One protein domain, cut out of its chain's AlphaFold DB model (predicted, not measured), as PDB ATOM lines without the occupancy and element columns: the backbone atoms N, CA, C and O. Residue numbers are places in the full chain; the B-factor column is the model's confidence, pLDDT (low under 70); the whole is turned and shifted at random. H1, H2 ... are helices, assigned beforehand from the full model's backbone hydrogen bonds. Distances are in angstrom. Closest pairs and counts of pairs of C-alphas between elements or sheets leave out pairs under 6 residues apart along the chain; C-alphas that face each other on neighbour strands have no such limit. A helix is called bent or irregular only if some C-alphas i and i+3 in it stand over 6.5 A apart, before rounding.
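AT A GLANCE: This is residues 26 to 145 of the 302 residues of an uncharacterized protein of Rhodotorula diobovata (UniProt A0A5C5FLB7). Four helices run side by side as an up-and-down bundle, and one of them, the long H5, continues past the others so that residues 136 to 145 stick out as a free arm. The short helix H3 lies crosswise on residues 127 to 131 of H5, near where H5 leaves the bundle. The printed part has 120 residues with five named helices, H1 to H5 in order, and no named strand; its class is all helix. It is only just loose, close to compact, with a radius of gyration of the C-alphas of 16.6 A, and it spans 64 by 26 by 22 A, with the arm adding to the length.

IN THESE COORDINATES: Find C-alpha 110 at (137.881, 175.478, 209.925); from there H5, residues 110 to 144, runs 51.0 A to C-alpha 144 at (169.423, 135.422, 211.359). H5 is neither bent nor irregular, but only just: C-alphas 112 and 115 are 6.5 A apart. Look next at H4, residues 87 to 103, 24.4 A long, and at H2, residues 50 to 65, 22.4 A long. H1, residues 26 to 41, begins at C-alpha 26, (155.922, 167.750, 192.873), and is 22.4 A long. H3 takes residues 68 to 73 and is 8.7 A long.

HOW THE PARTS SIT: Start from H5, the hub, which touches H2, H3 and H4. With residues 113 to 127 alone it touches H4, a helical hairpin at a shallow tilt of 5 degrees, opposite ways; the closest C-alphas, of Cys 87 and Gly 127, are 6.0 A apart. With residues 110 to 124 alone it touches H2 at a shallow tilt of 9 degrees, the same way; the closest C-alphas, of Leu 50 and Pro 110, are 5.3 A apart. H3 touches H5 about perpendicular, at 78 degrees, the closest C-alphas being those of Ser 73 and Ala 131, 5.6 A. Now turn to H1: it forms a helical hairpin with H2 at a shallow tilt of 14 degrees, with the closest C-alphas, of Val 39 and Pro 51, 5.8 A apart. H1 also touches H4, the same way at a shallow tilt of 18 degrees, the C-alphas of Leu 35 and Lys 99 coming closest at 5.5 A. H2 and H4 are near each other, while H1 and H5 are apart. In H1, H2, H3 and H4 every O i to N i+4 pair is within hydrogen-bond range; in H5 it is 28 of 31.

THE WHOLE: The C-alphas farthest apart, of Pro 43 and Glu 145, are 63.8 A apart, and the printed part has no cut. The link from H3 to H4, residues 74 to 86, is long; within it residues 77 to 78 pair antiparallel with residues 85 to 86. Confidence is under 70 at residues 68 to 69, 79 to 80, 82 to 84 and 130 to 145, and the mean pLDDT of the printed part is 80.4.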
ATOM      1  N   ASN A  26     156.326 166.532 193.574       86.62
ATOM      2  CA  ASN A  26     155.922 167.750 192.873       86.62
ATOM      3  C   ASN A  26     154.431 167.824 192.570       86.62
ATOM      4  O   ASN A  26     153.858 168.898 192.727       86.62
ATOM      5  N   TYR A  27     153.780 166.704 192.259       86.69
ATOM      6  CA  TYR A  27     152.331 166.700 192.069       86.69
ATOM      7  C   TYR A  27     151.586 167.101 193.347       86.69
ATOM      8  O   TYR A  27     150.605 167.840 193.291       86.69
ATOM      9  N   VAL A  28     152.072 166.678 194.517       90.31
ATOM     10  CA  VAL A  28     151.480 167.063 195.806       90.31
ATOM     11  C   VAL A  28     151.705 168.547 196.084       90.31
ATOM     12  O   VAL A  28     150.766 169.244 196.473       90.31
ATOM     13  N   TRP A  29     152.914 169.062 195.844       91.62
ATOM     14  CA  TRP A  29     153.205 170.488 196.015       91.62
ATOM     15  C   TRP A  29     152.354 171.373 195.101       91.62
ATOM     16  O   TRP A  29     151.829 172.387 195.564       91.62
ATOM     17  N   GLU A  30     152.166 170.982 193.840       89.00
ATOM     18  CA  GLU A  30     151.291 171.680 192.894       89.00
ATOM     19  C   GLU A  30     149.847 171.742 193.407       89.00
ATOM     20  O   GLU A  30     149.236 172.815 193.402       89.00
ATOM     21  N   GLN A  31     149.310 170.632 193.925       91.56
ATOM     22  CA  GLN A  31     147.952 170.616 194.478       91.56
ATOM     23  C   GLN A  31     147.828 171.437 195.767       91.56
ATOM     24  O   GLN A  31     146.848 172.163 195.930       91.56
ATOM     25  N   LEU A  32     148.824 171.404 196.657       92.19
ATOM     26  CA  LEU A  32     148.841 172.240 197.864       92.19
ATOM     27  C   LEU A  32     148.894 173.736 197.527       92.19
ATOM     28  O   LEU A  32     148.199 174.537 198.155       92.19
ATOM     29  N   GLN A  33     149.686 174.130 196.525       91.81
ATOM     30  CA  GLN A  33     149.721 175.515 196.047       91.81
ATOM     31  C   GLN A  33     148.400 175.912 195.388       91.81
ATOM     32  O   GLN A  33     147.865 176.985 195.668       91.81
ATOM     33  N   SER A  34     147.826 175.029 194.566       90.25
ATOM     34  CA  SER A  34     146.512 175.249 193.961       90.25
ATOM     35  C   SER A  34     145.432 175.455 195.029       90.25
ATOM     36  O   SER A  34     144.669 176.412 194.936       90.25
ATOM     37  N   LEU A  35     145.429 174.642 196.089       91.38
ATOM     38  CA  LEU A  35     144.519 174.770 197.226       91.38
ATOM     39  C   LEU A  35     144.646 176.137 197.925       91.38
ATOM     40  O   LEU A  35     143.635 176.782 198.203       91.38
ATOM     41  N   ARG A  36     145.874 176.624 198.169       91.06
ATOM     42  CA  ARG A  36     146.093 177.972 198.735       91.06
ATOM     43  C   ARG A  36     145.536 179.059 197.824       91.06
ATOM     44  O   ARG A  36     144.880 179.977 198.309       91.06
ATOM     45  N   THR A  37     145.789 178.946 196.523       89.81
ATOM     46  CA  THR A  37     145.322 179.908 195.522       89.81
ATOM     47  C   THR A  37     143.799 179.957 195.472       89.81
ATOM     48  O   THR A  37     143.245 181.053 195.510       89.81
ATOM     49  N   VAL A  38     143.127 178.802 195.459       88.94
ATOM     50  CA  VAL A  38     141.659 178.714 195.473       88.94
ATOM     51  C   VAL A  38     141.092 179.460 196.674       88.94
ATOM     52  O   VAL A  38     140.244 180.328 196.508       88.94
ATOM     53  N   VAL A  39     141.601 179.192 197.878       89.81
ATOM     54  CA  VAL A  39     141.062 179.809 199.098       89.81
ATOM     55  C   VAL A  39     141.369 181.307 199.175       89.81
ATOM     56  O   VAL A  39     140.514 182.077 199.603       89.81
ATOM     57  N   ALA A  40     142.559 181.735 198.744       86.38
ATOM     58  CA  ALA A  40     142.963 183.141 198.787       86.38
ATOM     59  C   ALA A  40     142.154 184.036 197.832       86.38
ATOM     60  O   ALA A  40     141.921 185.202 198.144       86.38
ATOM     61  N   HIS A  41     141.728 183.501 196.685       85.12
ATOM     62  CA  HIS A  41     141.005 184.262 195.660       85.12
ATOM     63  C   HIS A  41     139.487 184.060 195.716       85.12
ATOM     64  O   HIS A  41     138.761 184.699 194.955       85.12
ATOM     65  N   HIS A  42     138.985 183.199 196.607       82.94
ATOM     66  CA  HIS A  42     137.554 182.956 196.712       82.94
ATOM     67  C   HIS A  42     136.846 184.128 197.420       82.94
ATOM     68  O   HIS A  42     137.147 184.407 198.589       82.94
ATOM     69  N   PRO A  43     135.855 184.785 196.787       81.12
ATOM     70  CA  PRO A  43     135.224 185.993 197.329       81.12
ATOM     71  C   PRO A  43     134.612 185.795 198.720       81.12
ATOM     72  O   PRO A  43     134.695 186.678 199.567       81.12
ATOM     73  N   TRP A  44     134.028 184.620 198.972       78.94
ATOM     74  CA  TRP A  44     133.337 184.311 200.230       78.94
ATOM     75  C   TRP A  44     134.262 183.982 201.405       78.94
ATOM     76  O   TRP A  44     133.798 183.949 202.541       78.94
ATOM     77  N   PHE A  45     135.553 183.737 201.163       82.56
ATOM     78  CA  PHE A  45     136.479 183.315 202.218       82.56
ATOM     79  C   PHE A  45     137.427 184.415 202.686       82.56
ATOM     80  O   PHE A  45     138.130 184.197 203.675       82.56
ATOM     81  N   ARG A  46     137.410 185.590 202.037       74.81
ATOM     82  CA  ARG A  46     138.345 186.699 202.283       74.81
ATOM     83  C   ARG A  46     138.395 187.141 203.748       74.81
ATOM     84  O   ARG A  46     139.485 187.333 204.273       74.81
ATOM     85  N   ASP A  47     137.236 187.197 204.403       76.56
ATOM     86  CA  ASP A  47     137.097 187.611 205.809       76.56
ATOM     87  C   ASP A  47     136.820 186.426 206.756       76.56
ATOM     88  O   ASP A  47     136.439 186.601 207.913       76.56
ATOM     89  N   SER A  48     136.987 185.193 206.269       86.12
ATOM     90  CA  SER A  48     136.738 183.974 207.043       86.12
ATOM     91  C   SER A  48     138.013 183.433 207.701       86.12
ATOM     92  O   SER A  48     139.135 183.807 207.366       86.12
ATOM     93  N   SER A  49     137.859 182.474 208.615       86.69
ATOM     94  CA  SER A  49     138.978 181.738 209.224       86.69
ATOM     95  C   SER A  49     139.460 180.540 208.388       86.69
ATOM     96  O   SER A  49     140.443 179.888 208.759       86.69
ATOM     97  N   LEU A  50     138.812 180.252 207.250       89.00
ATOM     98  CA  LEU A  50     139.168 179.150 206.352       89.00
ATOM     99  C   LEU A  50     140.576 179.301 205.731       89.00
ATOM    100  O   LEU A  50     141.334 178.332 205.815       89.00
ATOM    101  N   PRO A  51     140.996 180.474 205.200       91.38
ATOM    102  CA  PRO A  51     142.352 180.671 204.684       91.38
ATOM    103  C   PRO A  51     143.435 180.337 205.706       91.38
ATOM    104  O   PRO A  51     144.409 179.667 205.373       91.38
ATOM    105  N   ALA A  52     143.247 180.738 206.966       88.50
ATOM    106  CA  ALA A  52     144.195 180.438 208.032       88.50
ATOM    107  C   ALA A  52     144.240 178.936 208.360       88.50
ATOM    108  O   ALA A  52     145.320 178.384 208.566       88.50
ATOM    109  N   ALA A  53     143.087 178.256 208.387       89.19
ATOM    110  CA  ALA A  53     143.024 176.812 208.614       89.19
ATOM    111  C   ALA A  53     143.714 176.021 207.489       89.19
ATOM    112  O   ALA A  53     144.523 175.136 207.767       89.19
ATOM    113  N   VAL A  54     143.458 176.388 206.232       91.94
ATOM    114  CA  VAL A  54     144.087 175.762 205.062       91.94
ATOM    115  C   VAL A  54     145.580 176.075 205.001       91.94
ATOM    116  O   VAL A  54     146.375 175.175 204.748       91.94
ATOM    117  N   ALA A  55     145.998 177.307 205.303       89.88
ATOM    118  CA  ALA A  55     147.414 177.661 205.367       89.88
ATOM    119  C   ALA A  55     148.170 176.830 206.415       89.88
ATOM    120  O   ALA A  55     149.281 176.383 206.137       89.88
ATOM    121  N   ARG A  56     147.562 176.575 207.585       89.06
ATOM    122  CA  ARG A  56     148.137 175.681 208.603       89.06
ATOM    123  C   ARG A  56     148.253 174.246 208.102       89.06
ATOM    124  O   ARG A  56     149.332 173.677 208.210       89.06
ATOM    125  N   LEU A  57     147.191 173.691 207.512       92.19
ATOM    126  CA  LEU A  57     147.220 172.343 206.933       92.19
ATOM    127  C   LEU A  57     148.330 172.221 205.887       92.19
ATOM    128  O   LEU A  57     149.144 171.306 205.962       92.19
ATOM    129  N   VAL A  58     148.403 173.168 204.947       92.50
ATOM    130  CA  VAL A  58     149.423 173.160 203.892       92.50
ATOM    131  C   VAL A  58     150.822 173.279 204.486       92.50
ATOM    132  O   VAL A  58     151.711 172.554 204.057       92.50
ATOM    133  N   HIS A  59     151.024 174.151 205.476       88.69
ATOM    134  CA  HIS A  59     152.313 174.289 206.145       88.69
ATOM    135  C   HIS A  59     152.752 172.981 206.812       88.69
ATOM    136  O   HIS A  59     153.878 172.554 206.583       88.69
ATOM    137  N   THR A  60     151.862 172.321 207.560       86.44
ATOM    138  CA  THR A  60     152.147 171.029 208.200       86.44
ATOM    139  C   THR A  60     152.471 169.954 207.166       86.44
ATOM    140  O   THR A  60     153.497 169.296 207.268       86.44
ATOM    141  N   VAL A  61     151.642 169.782 206.133       87.94
ATOM    142  CA  VAL A  61     151.907 168.762 205.103       87.94
ATOM    143  C   VAL A  61     153.231 169.049 204.392       87.94
ATOM    144  O   VAL A  61     154.015 168.138 204.148       87.94
ATOM    145  N   TRP A  62     153.521 170.318 204.101       88.25
ATOM    146  CA  TRP A  62     154.782 170.709 203.481       88.25
ATOM    147  C   TRP A  62     155.989 170.410 204.377       88.25
ATOM    148  O   TRP A  62     156.991 169.900 203.881       88.25
ATOM    149  N   SER A  63     155.916 170.719 205.676       84.62
ATOM    150  CA  SER A  63     157.018 170.472 206.610       84.62
ATOM    151  C   SER A  63     157.274 168.982 206.819       84.62
ATOM    152  O   SER A  63     158.427 168.569 206.843       84.62
ATOM    153  N   GLU A  64     156.214 168.179 206.921       83.00
ATOM    154  CA  GLU A  64     156.317 166.730 207.114       83.00
ATOM    155  C   GLU A  64     156.891 166.039 205.868       83.00
ATOM    156  O   GLU A  64     157.822 165.243 205.959       83.00
ATOM    157  N   LEU A  65     156.386 166.378 204.678       83.19
ATOM    158  CA  LEU A  65     156.794 165.722 203.429       83.19
ATOM    159  C   LEU A  65     158.076 166.293 202.815       83.19
ATOM    160  O   LEU A  65     158.638 165.684 201.906       83.19
ATOM    161  N   GLY A  66     158.537 167.458 203.276       71.69
ATOM    162  CA  GLY A  66     159.693 168.165 202.716       71.69
ATOM    163  C   GLY A  66     161.015 167.402 202.831       71.69
ATOM    164  O   GLY A  66     161.963 167.713 202.110       71.69
ATOM    165  N   TYR A  67     161.081 166.388 203.695       72.12
ATOM    166  CA  TYR A  67     162.220 165.485 203.796       72.12
ATOM    167  C   TYR A  67     162.104 164.367 202.746       72.12
ATOM    168  O   TYR A  67     161.169 163.567 202.822       72.12
ATOM    169  N   PRO A  68     163.053 164.238 201.795       67.62
ATOM    170  CA  PRO A  68     162.981 163.221 200.740       67.62
ATOM    171  C   PRO A  68     162.788 161.794 201.271       67.62
ATOM    172  O   PRO A  68     162.061 161.006 200.673       67.62
ATOM    173  N   GLN A  69     163.390 161.486 202.424       69.19
ATOM    174  CA  GLN A  69     163.288 160.182 203.080       69.19
ATOM    175  C   GLN A  69     161.882 159.903 203.619       69.19
ATOM    176  O   GLN A  69     161.450 158.751 203.635       69.19
ATOM    177  N   VAL A  70     161.159 160.938 204.060       72.19
ATOM    178  CA  VAL A  70     159.767 160.794 204.504       72.19
ATOM    179  C   VAL A  70     158.904 160.431 203.309       72.19
ATOM    180  O   VAL A  70     158.188 159.439 203.363       72.19
ATOM    181  N   TRP A  71     159.024 161.164 202.201       85.06
ATOM    182  CA  TRP A  71     158.197 160.910 201.025       85.06
ATOM    183  C   TRP A  71     158.396 159.515 200.428       85.06
ATOM    184  O   TRP A  71     157.408 158.841 200.136       85.06
ATOM    185  N   SER A  72     159.641 159.048 200.298       76.19
ATOM    186  CA  SER A  72     159.917 157.687 199.814       76.19
ATOM    187  C   SER A  72     159.404 156.613 200.778       76.19
ATOM    188  O   SER A  72     158.935 155.565 200.354       76.19
ATOM    189  N   SER A  73     159.424 156.878 202.089       72.44
ATOM    190  CA  SER A  73     158.875 155.955 203.094       72.44
ATOM    191  C   SER A  73     157.351 155.810 202.999       72.44
ATOM    192  O   SER A  73     156.785 154.849 203.507       72.44
ATOM    193  N   LEU A  74     156.665 156.738 202.328       79.94
ATOM    194  CA  LEU A  74     155.220 156.671 202.112       79.94
ATOM    195  C   LEU A  74     154.830 155.827 200.883       79.94
ATOM    196  O   LEU A  74     153.638 155.702 200.592       79.94
ATOM    197  N   GLU A  75     155.787 155.181 200.204       82.19
ATOM    198  CA  GLU A  75     155.566 154.164 199.153       82.19
ATOM    199  C   GLU A  75     155.035 152.826 199.712       82.19
ATOM    200  O   GLU A  75     155.281 151.747 199.178       82.19
ATOM    201  N   VAL A  76     154.284 152.885 200.808       73.88
ATOM    202  CA  VAL A  76     153.644 151.747 201.465       73.88
ATOM    203  C   VAL A  76     152.134 151.815 201.277       73.88
ATOM    204  O   VAL A  76     151.555 152.889 201.097       73.88
ATOM    205  N   VAL A  77     151.480 150.657 201.311       75.75
ATOM    206  CA  VAL A  77     150.033 150.541 201.097       75.75
ATOM    207  C   VAL A  77     149.262 151.168 202.254       75.75
ATOM    208  O   VAL A  77     149.380 150.738 203.401       75.75
ATOM    209  N   ASP A  78     148.385 152.120 201.950       78.19
ATOM    210  CA  ASP A  78     147.437 152.649 202.921       78.19
ATOM    211  C   ASP A  78     146.279 151.665 203.105       78.19
ATOM    212  O   ASP A  78     145.262 151.713 202.409       78.19
ATOM    213  N   LYS A  79     146.432 150.762 204.076       68.88
ATOM    214  CA  LYS A  79     145.413 149.767 204.451       68.88
ATOM    215  C   LYS A  79     144.069 150.390 204.868       68.88
ATOM    216  O   LYS A  79     143.071 149.680 204.898       68.88
ATOM    217  N   GLY A  80     144.039 151.684 205.203       68.94
ATOM    218  CA  GLY A  80     142.816 152.414 205.552       68.94
ATOM    219  C   GLY A  80     142.072 153.010 204.353       68.94
ATOM    220  O   GLY A  80     140.990 153.561 204.533       68.94
ATOM    221  N   SER A  81     142.632 152.916 203.145       70.75
ATOM    222  CA  SER A  81     142.073 153.539 201.944       70.75
ATOM    223  C   SER A  81     141.153 152.601 201.153       70.75
ATOM    224  O   SER A  81     141.433 151.419 200.960       70.75
ATOM    225  N   THR A  82     140.054 153.150 200.628       68.12
ATOM    226  CA  THR A  82     139.198 152.483 199.633       68.12
ATOM    227  C   THR A  82     138.897 153.441 198.476       68.12
ATOM    228  O   THR A  82     138.271 154.473 198.719       68.12
ATOM    229  N   PRO A  83     139.317 153.150 197.226       65.75
ATOM    230  CA  PRO A  83     140.154 152.016 196.804       65.75
ATOM    231  C   PRO A  83     141.542 151.988 197.467       65.75
ATOM    232  O   PRO A  83     142.031 153.035 197.901       65.75
ATOM    233  N   ILE A  84     142.126 150.781 197.533       69.12
ATOM    234  CA  ILE A  84     143.477 150.524 198.058       69.12
ATOM    235  C   ILE A  84     144.489 151.284 197.202       69.12
ATOM    236  O   ILE A  84     144.499 151.130 195.983       69.12
ATOM    237  N   ARG A  85     145.352 152.063 197.852       75.94
ATOM    238  CA  ARG A  85     146.416 152.851 197.217       75.94
ATOM    239  C   ARG A  85     147.629 152.984 198.138       75.94
ATOM    240  O   ARG A  85     147.576 152.540 199.286       75.94
ATOM    241  N   THR A  86     148.726 153.576 197.666       80.62
ATOM    242  CA  THR A  86     149.841 153.929 198.569       80.62
ATOM    243  C   THR A  86     149.498 155.141 199.435       80.62
ATOM    244  O   THR A  86     148.634 155.949 199.085       80.62
ATOM    245  N   CYS A  87     150.203 155.322 200.553       82.50
ATOM    246  CA  CYS A  87     150.040 156.503 201.404       82.50
ATOM    247  C   CYS A  87     150.285 157.808 200.622       82.50
ATOM    248  O   CYS A  87     149.573 158.786 200.840       82.50
ATOM    249  N   GLN A  88     151.217 157.810 199.660       86.50
ATOM    250  CA  GLN A  88     151.456 158.945 198.758       86.50
ATOM    251  C   GLN A  88     150.201 159.343 197.966       86.50
ATOM    252  O   GLN A  88     149.818 160.515 197.948       86.50
ATOM    253  N   TRP A  89     149.527 158.372 197.345       85.62
ATOM    254  CA  TRP A  89     148.297 158.630 196.599       85.62
ATOM    255  C   TRP A  89     147.144 159.018 197.526       85.62
ATOM    256  O   TRP A  89     146.410 159.950 197.211       85.62
ATOM    257  N   SER A  90     147.003 158.383 198.694       88.56
ATOM    258  CA  SER A  90     146.010 158.787 199.704       88.56
ATOM    259  C   SER A  90     146.153 160.250 200.110       88.56
ATOM    260  O   SER A  90     145.149 160.958 200.212       88.56
ATOM    261  N   ILE A  91     147.387 160.727 200.285       92.56
ATOM    262  CA  ILE A  91     147.670 162.135 200.574       92.56
ATOM    263  C   ILE A  91     147.215 163.030 199.421       92.56
ATOM    264  O   ILE A  91     146.457 163.973 199.653       92.56
ATOM    265  N   LEU A  92     147.625 162.720 198.185       92.38
ATOM    266  CA  LEU A  92     147.236 163.498 197.006       92.38
ATOM    267  C   LEU A  92     145.712 163.594 196.885       92.38
ATOM    268  O   LEU A  92     145.168 164.692 196.784       92.38
ATOM    269  N   TYR A  93     145.018 162.458 196.945       90.31
ATOM    270  CA  TYR A  93     143.565 162.416 196.810       90.31
ATOM    271  C   TYR A  93     142.851 163.188 197.915       90.31
ATOM    272  O   TYR A  93     141.899 163.898 197.614       90.31
ATOM    273  N   SER A  94     143.336 163.126 199.156       91.81
ATOM    274  CA  SER A  94     142.756 163.895 200.266       91.81
ATOM    275  C   SER A  94     142.886 165.406 200.049       91.81
ATOM    276  O   SER A  94     141.973 166.162 200.370       91.81
ATOM    277  N   ILE A  95     144.011 165.864 199.486       93.50
ATOM    278  CA  ILE A  95     144.232 167.282 199.156       93.50
ATOM    279  C   ILE A  95     143.306 167.719 198.018       93.50
ATOM    280  O   ILE A  95     142.712 168.797 198.084       93.50
ATOM    281  N   VAL A  96     143.168 166.887 196.983       91.12
ATOM    282  CA  VAL A  96     142.272 167.171 195.857       91.12
ATOM    283  C   VAL A  96     140.812 167.173 196.319       91.12
ATOM    284  O   VAL A  96     140.073 168.084 195.962       91.12
ATOM    285  N   GLU A  97     140.400 166.224 197.159       89.94
ATOM    286  CA  GLU A  97     139.050 166.170 197.730       89.94
ATOM    287  C   GLU A  97     138.741 167.412 198.568       89.94
ATOM    288  O   GLU A  97     137.686 168.019 198.395       89.94
ATOM    289  N   LEU A  98     139.685 167.857 199.405       92.50
ATOM    290  CA  LEU A  98     139.553 169.111 200.143       92.50
ATOM    291  C   LEU A  98     139.372 170.302 199.192       92.50
ATOM    292  O   LEU A  98     138.483 171.125 199.399       92.50
ATOM    293  N   LYS A  99     140.185 170.390 198.133       91.62
ATOM    294  CA  LYS A  99     140.075 171.451 197.124       91.62
ATOM    295  C   LYS A  99     138.700 171.443 196.456       91.62
ATOM    296  O   LYS A  99     138.030 172.471 196.453       91.62
ATOM    297  N   THR A 100     138.260 170.293 195.949       90.00
ATOM    298  CA  THR A 100     136.941 170.141 195.318       90.00
ATOM    299  C   THR A 100     135.816 170.458 196.299       90.00
ATOM    300  O   THR A 100     134.833 171.090 195.924       90.00
ATOM    301  N   GLY A 101     135.965 170.078 197.569       88.31
ATOM    302  CA  GLY A 101     134.999 170.393 198.612       88.31
ATOM    303  C   GLY A 101     134.873 171.895 198.881       88.31
ATOM    304  O   GLY A 101     133.760 172.382 199.096       88.31
ATOM    305  N   ILE A 102     135.986 172.636 198.822       90.19
ATOM    306  CA  ILE A 102     136.017 174.101 198.942       90.19
ATOM    307  C   ILE A 102     135.389 174.756 197.707       90.19
ATOM    308  O   ILE A 102     134.514 175.605 197.854       90.19
ATOM    309  N   GLU A 103     135.788 174.342 196.501       88.69
ATOM    310  CA  GLU A 103     135.243 174.859 195.233       88.69
ATOM    311  C   GLU A 103     133.735 174.587 195.107       88.69
ATOM    312  O   GLU A 103     132.985 175.434 194.628       88.69
ATOM    313  N   GLY A 104     133.275 173.428 195.588       87.62
ATOM    314  CA  GLY A 104     131.864 173.046 195.633       87.62
ATOM    315  C   GLY A 104     131.082 173.609 196.825       87.62
ATOM    316  O   GLY A 104     129.902 173.301 196.967       87.62
ATOM    317  N   GLY A 105     131.712 174.391 197.710       85.75
ATOM    318  CA  GLY A 105     131.052 175.026 198.858       85.75
ATOM    319  C   GLY A 105     130.605 174.074 199.976       85.75
ATOM    320  O   GLY A 105     129.852 174.477 200.858       85.75
ATOM    321  N   THR A 106     131.063 172.820 199.970       87.88
ATOM    322  CA  THR A 106     130.824 171.844 201.054       87.88
ATOM    323  C   THR A 106     131.780 172.033 202.235       87.88
ATOM    324  O   THR A 106     131.417 171.765 203.381       87.88
ATOM    325  N   VAL A 107     132.984 172.546 201.972       87.50
ATOM    326  CA  VAL A 107     133.983 172.908 202.981       87.50
ATOM    327  C   VAL A 107     134.015 174.426 203.084       87.50
ATOM    328  O   VAL A 107     134.570 175.111 202.230       87.50
ATOM    329  N   THR A 108     133.401 174.960 204.137       86.00
ATOM    330  CA  THR A 108     133.167 176.408 204.284       86.00
ATOM    331  C   THR A 108     133.895 177.028 205.468       86.00
ATOM    332  O   THR A 108     133.967 178.251 205.573       86.00
ATOM    333  N   GLY A 109     134.464 176.217 206.364       86.94
ATOM    334  CA  GLY A 109     135.127 176.733 207.557       86.94
ATOM    335  C   GLY A 109     136.162 175.799 208.186       86.94
ATOM    336  O   GLY A 109     136.373 174.674 207.731       86.94
ATOM    337  N   PRO A 110     136.811 176.237 209.277       85.81
ATOM    338  CA  PRO A 110     137.881 175.478 209.925       85.81
ATOM    339  C   PRO A 110     137.450 174.088 210.398       85.81
ATOM    340  O   PRO A 110     138.186 173.126 210.209       85.81
ATOM    341  N   LYS A 111     136.235 173.966 210.952       87.38
ATOM    342  CA  LYS A 111     135.688 172.690 211.439       87.38
ATOM    343  C   LYS A 111     135.524 171.647 210.332       87.38
ATOM    344  O   LYS A 111     135.607 170.460 210.602       87.38
ATOM    345  N   THR A 112     135.300 172.080 209.091       88.50
ATOM    346  CA  THR A 112     135.208 171.178 207.932       88.50
ATOM    347  C   THR A 112     136.577 170.845 207.332       88.50
ATOM    348  O   THR A 112     136.687 169.872 206.600       88.50
ATOM    349  N   VAL A 113     137.628 171.609 207.659       88.88
ATOM    350  CA  VAL A 113     139.023 171.321 207.265       88.88
ATOM    351  C   VAL A 113     139.706 170.377 208.256       88.88
ATOM    352  O   VAL A 113     140.550 169.573 207.867       88.88
ATOM    353  N   GLU A 114     139.345 170.453 209.536       87.69
ATOM    354  CA  GLU A 114     139.931 169.650 210.613       87.69
ATOM    355  C   GLU A 114     139.931 168.127 210.349       87.69
ATOM    356  O   GLU A 114     140.982 167.512 210.541       87.69
ATOM    357  N   PRO A 115     138.859 167.501 209.816       87.06
ATOM    358  CA  PRO A 115     138.890 166.084 209.452       87.06
ATOM    359  C   PRO A 115     139.978 165.747 208.425       87.06
ATOM    360  O   PRO A 115     140.668 164.742 208.577       87.06
ATOM    361  N   PHE A 116     140.190 166.607 207.421       90.12
ATOM    362  CA  PHE A 116     141.247 166.420 206.422       90.12
ATOM    363  C   PHE A 116     142.635 166.554 207.041       90.12
ATOM    364  O   PHE A 116     143.533 165.783 206.713       90.12
ATOM    365  N   TYR A 117     142.810 167.500 207.967       87.38
ATOM    366  CA  TYR A 117     144.060 167.660 208.705       87.38
ATOM    367  C   TYR A 117     144.405 166.406 209.522       87.38
ATOM    368  O   TYR A 117     145.512 165.870 209.409       87.38
ATOM    369  N   LEU A 118     143.451 165.906 210.314       85.75
ATOM    370  CA  LEU A 118     143.630 164.701 211.129       85.75
ATOM    371  C   LEU A 118     143.865 163.463 210.260       85.75
ATOM    372  O   LEU A 118     144.696 162.616 210.579       85.75
ATOM    373  N   TYR A 119     143.164 163.372 209.131       87.94
ATOM    374  CA  TYR A 119     143.328 162.263 208.206       87.94
ATOM    375  C   TYR A 119     144.711 162.262 207.544       87.94
ATOM    376  O   TYR A 119     145.389 161.236 207.568       87.94
ATOM    377  N   LEU A 120     145.169 163.407 207.027       88.19
ATOM    378  CA  LEU A 120     146.479 163.552 206.382       88.19
ATOM    379  C   LEU A 120     147.635 163.264 207.342       88.19
ATOM    380  O   LEU A 120     148.516 162.469 207.022       88.19
ATOM    381  N   THR A 121     147.612 163.862 208.534       87.06
ATOM    382  CA  THR A 121     148.623 163.591 209.572       87.06
ATOM    383  C   THR A 121     148.595 162.122 210.002       87.06
ATOM    384  O   THR A 121     149.645 161.498 210.154       87.06
ATOM    385  N   GLY A 122     147.402 161.527 210.088       84.62
ATOM    386  CA  GLY A 122     147.221 160.101 210.327       84.62
ATOM    387  C   GLY A 122     147.813 159.210 209.230       84.62
ATOM    388  O   GLY A 122     148.459 158.218 209.558       84.62
ATOM    389  N   ILE A 123     147.619 159.533 207.944       86.38
ATOM    390  CA  ILE A 123     148.217 158.774 206.829       86.38
ATOM    391  C   ILE A 123     149.741 158.828 206.912       86.38
ATOM    392  O   ILE A 123     150.385 157.787 206.821       86.38
ATOM    393  N   ILE A 124     150.309 160.018 207.120       84.19
ATOM    394  CA  ILE A 124     151.763 160.206 207.204       84.19
ATOM    395  C   ILE A 124     152.335 159.378 208.359       84.19
ATOM    396  O   ILE A 124     153.242 158.575 208.149       84.19
ATOM    397  N   ALA A 125     151.761 159.496 209.559       81.75
ATOM    398  CA  ALA A 125     152.219 158.753 210.731       81.75
ATOM    399  C   ALA A 125     152.110 157.231 210.540       81.75
ATOM    400  O   ALA A 125     153.046 156.496 210.858       81.75
ATOM    401  N   ARG A 126     150.990 156.744 209.984       80.75
ATOM    402  CA  ARG A 126     150.805 155.313 209.692       80.75
ATOM    403  C   ARG A 126     151.796 154.817 208.645       80.75
ATOM    404  O   ARG A 126     152.382 153.758 208.847       80.75
ATOM    405  N   GLY A 127     151.989 155.565 207.562       71.69
ATOM    406  CA  GLY A 127     152.923 155.202 206.499       71.69
ATOM    407  C   GLY A 127     154.360 155.124 207.012       71.69
ATOM    408  O   GLY A 127     155.035 154.124 206.794       71.69
ATOM    409  N   LEU A 128     154.795 156.114 207.800       73.88
ATOM    410  CA  LEU A 128     156.114 156.108 208.437       73.88
ATOM    411  C   LEU A 128     156.295 154.940 209.411       73.88
ATOM    412  O   LEU A 128     157.338 154.290 209.406       73.88
ATOM    413  N   HIS A 129     155.282 154.640 210.226       75.00
ATOM    414  CA  HIS A 129     155.332 153.499 211.138       75.00
ATOM    415  C   HIS A 129     155.448 152.171 210.382       75.00
ATOM    416  O   HIS A 129     156.266 151.329 210.742       75.00
ATOM    417  N   GLN A 130     154.676 151.999 209.306       67.19
ATOM    418  CA  GLN A 130     154.741 150.809 208.460       67.19
ATOM    419  C   GLN A 130     156.098 150.679 207.770       67.19
ATOM    420  O   GLN A 130     156.676 149.597 207.777       67.19
ATOM    421  N   ALA A 131     156.646 151.770 207.234       64.38
ATOM    422  CA  ALA A 131     157.982 151.772 206.647       64.38
ATOM    423  C   ALA A 131     159.060 151.404 207.677       64.38
ATOM    424  O   ALA A 131     159.955 150.621 207.376       64.38
ATOM    425  N   ALA A 132     158.949 151.905 208.911       67.38
ATOM    426  CA  ALA A 132     159.865 151.559 209.994       67.38
ATOM    427  C   ALA A 132     159.737 150.090 210.434       67.38
ATOM    428  O   ALA A 132     160.747 149.449 210.709       67.38
ATOM    429  N   GLN A 133     158.518 149.542 210.485       67.31
ATOM    430  CA  GLN A 133     158.283 148.122 210.770       67.31
ATOM    431  C   GLN A 133     158.844 147.222 209.675       67.31
ATOM    432  O   GLN A 133     159.452 146.199 209.989       67.31
ATOM    433  N   LEU A 134     158.665 147.616 208.410       57.09
ATOM    434  CA  LEU A 134     159.281 146.943 207.277       57.09
ATOM    435  C   LEU A 134     160.794 146.971 207.465       57.09
ATOM    436  O   LEU A 134     161.340 145.899 207.684       57.09
ATOM    437  N   ALA A 135     161.407 148.160 207.574       56.16
ATOM    438  CA  ALA A 135     162.843 148.385 207.809       56.16
ATOM    439  C   ALA A 135     163.426 147.575 208.990       56.16
ATOM    440  O   ALA A 135     164.544 147.065 208.923       56.16
ATOM    441  N   ALA A 136     162.687 147.462 210.098       58.22
ATOM    442  CA  ALA A 136     163.096 146.692 211.271       58.22
ATOM    443  C   ALA A 136     163.014 145.178 211.035       58.22
ATOM    444  O   ALA A 136     163.905 144.452 211.474       58.22
ATOM    445  N   SER A 137     161.994 144.718 210.309       53.03
ATOM    446  CA  SER A 137     161.892 143.322 209.871       53.03
ATOM    447  C   SER A 137     163.039 142.977 208.914       53.03
ATOM    448  O   SER A 137     163.642 141.921 209.057       53.03
ATOM    449  N   GLU A 138     163.445 143.912 208.041       49.66
ATOM    450  CA  GLU A 138     164.618 143.744 207.160       49.66
ATOM    451  C   GLU A 138     165.892 143.509 207.967       49.66
ATOM    452  O   GLU A 138     166.680 142.625 207.648       49.66
ATOM    453  N   ARG A 139     166.099 144.291 209.032       49.44
ATOM    454  CA  ARG A 139     167.284 144.169 209.891       49.44
ATOM    455  C   ARG A 139     167.277 142.880 210.706       49.44
ATOM    456  O   ARG A 139     168.316 142.240 210.805       49.44
ATOM    457  N   ALA A 140     166.124 142.487 211.247       49.22
ATOM    458  CA  ALA A 140     165.990 141.258 212.023       49.22
ATOM    459  C   ALA A 140     166.193 139.997 211.161       49.22
ATOM    460  O   ALA A 140     166.795 139.032 211.619       49.22
ATOM    461  N   GLU A 141     165.747 140.012 209.904       41.03
ATOM    462  CA  GLU A 141     165.945 138.898 208.968       41.03
ATOM    463  C   GLU A 141     167.392 138.819 208.444       41.03
ATOM    464  O   GLU A 141     167.906 137.723 208.223       41.03
ATOM    465  N   LEU A 142     168.090 139.956 208.320       43.78
ATOM    466  CA  LEU A 142     169.509 140.016 207.934       43.78
ATOM    467  C   LEU A 142     170.475 139.495 209.015       43.78
ATOM    468  O   LEU A 142     171.589 139.094 208.683       43.78
ATOM    469  N   GLU A 143     170.082 139.501 210.290       47.75
ATOM    470  CA  GLU A 143     170.915 139.005 211.400       47.75
ATOM    471  C   GLU A 143     170.783 137.487 211.630       47.75
ATOM    472  O   GLU A 143     171.670 136.880 212.232       47.75
ATOM    473  N   VAL A 144     169.714 136.852 211.130       49.34
ATOM    474  CA  VAL A 144     169.423 135.422 211.359       49.34
ATOM    475  C   VAL A 144     170.027 134.508 210.282       49.34
ATOM    476  O   VAL A 144     170.328 133.350 210.567       49.34
ATOM    477  N   GLU A 145     170.308 135.013 209.079       40.84
ATOM    478  CA  GLU A 145     170.967 134.240 208.021       40.84
ATOM    479  C   GLU A 145     172.148 135.017 207.427       40.84
ATOM    480  O   GLU A 145     171.982 136.043 206.773       40.84
TER     481      GLU A 145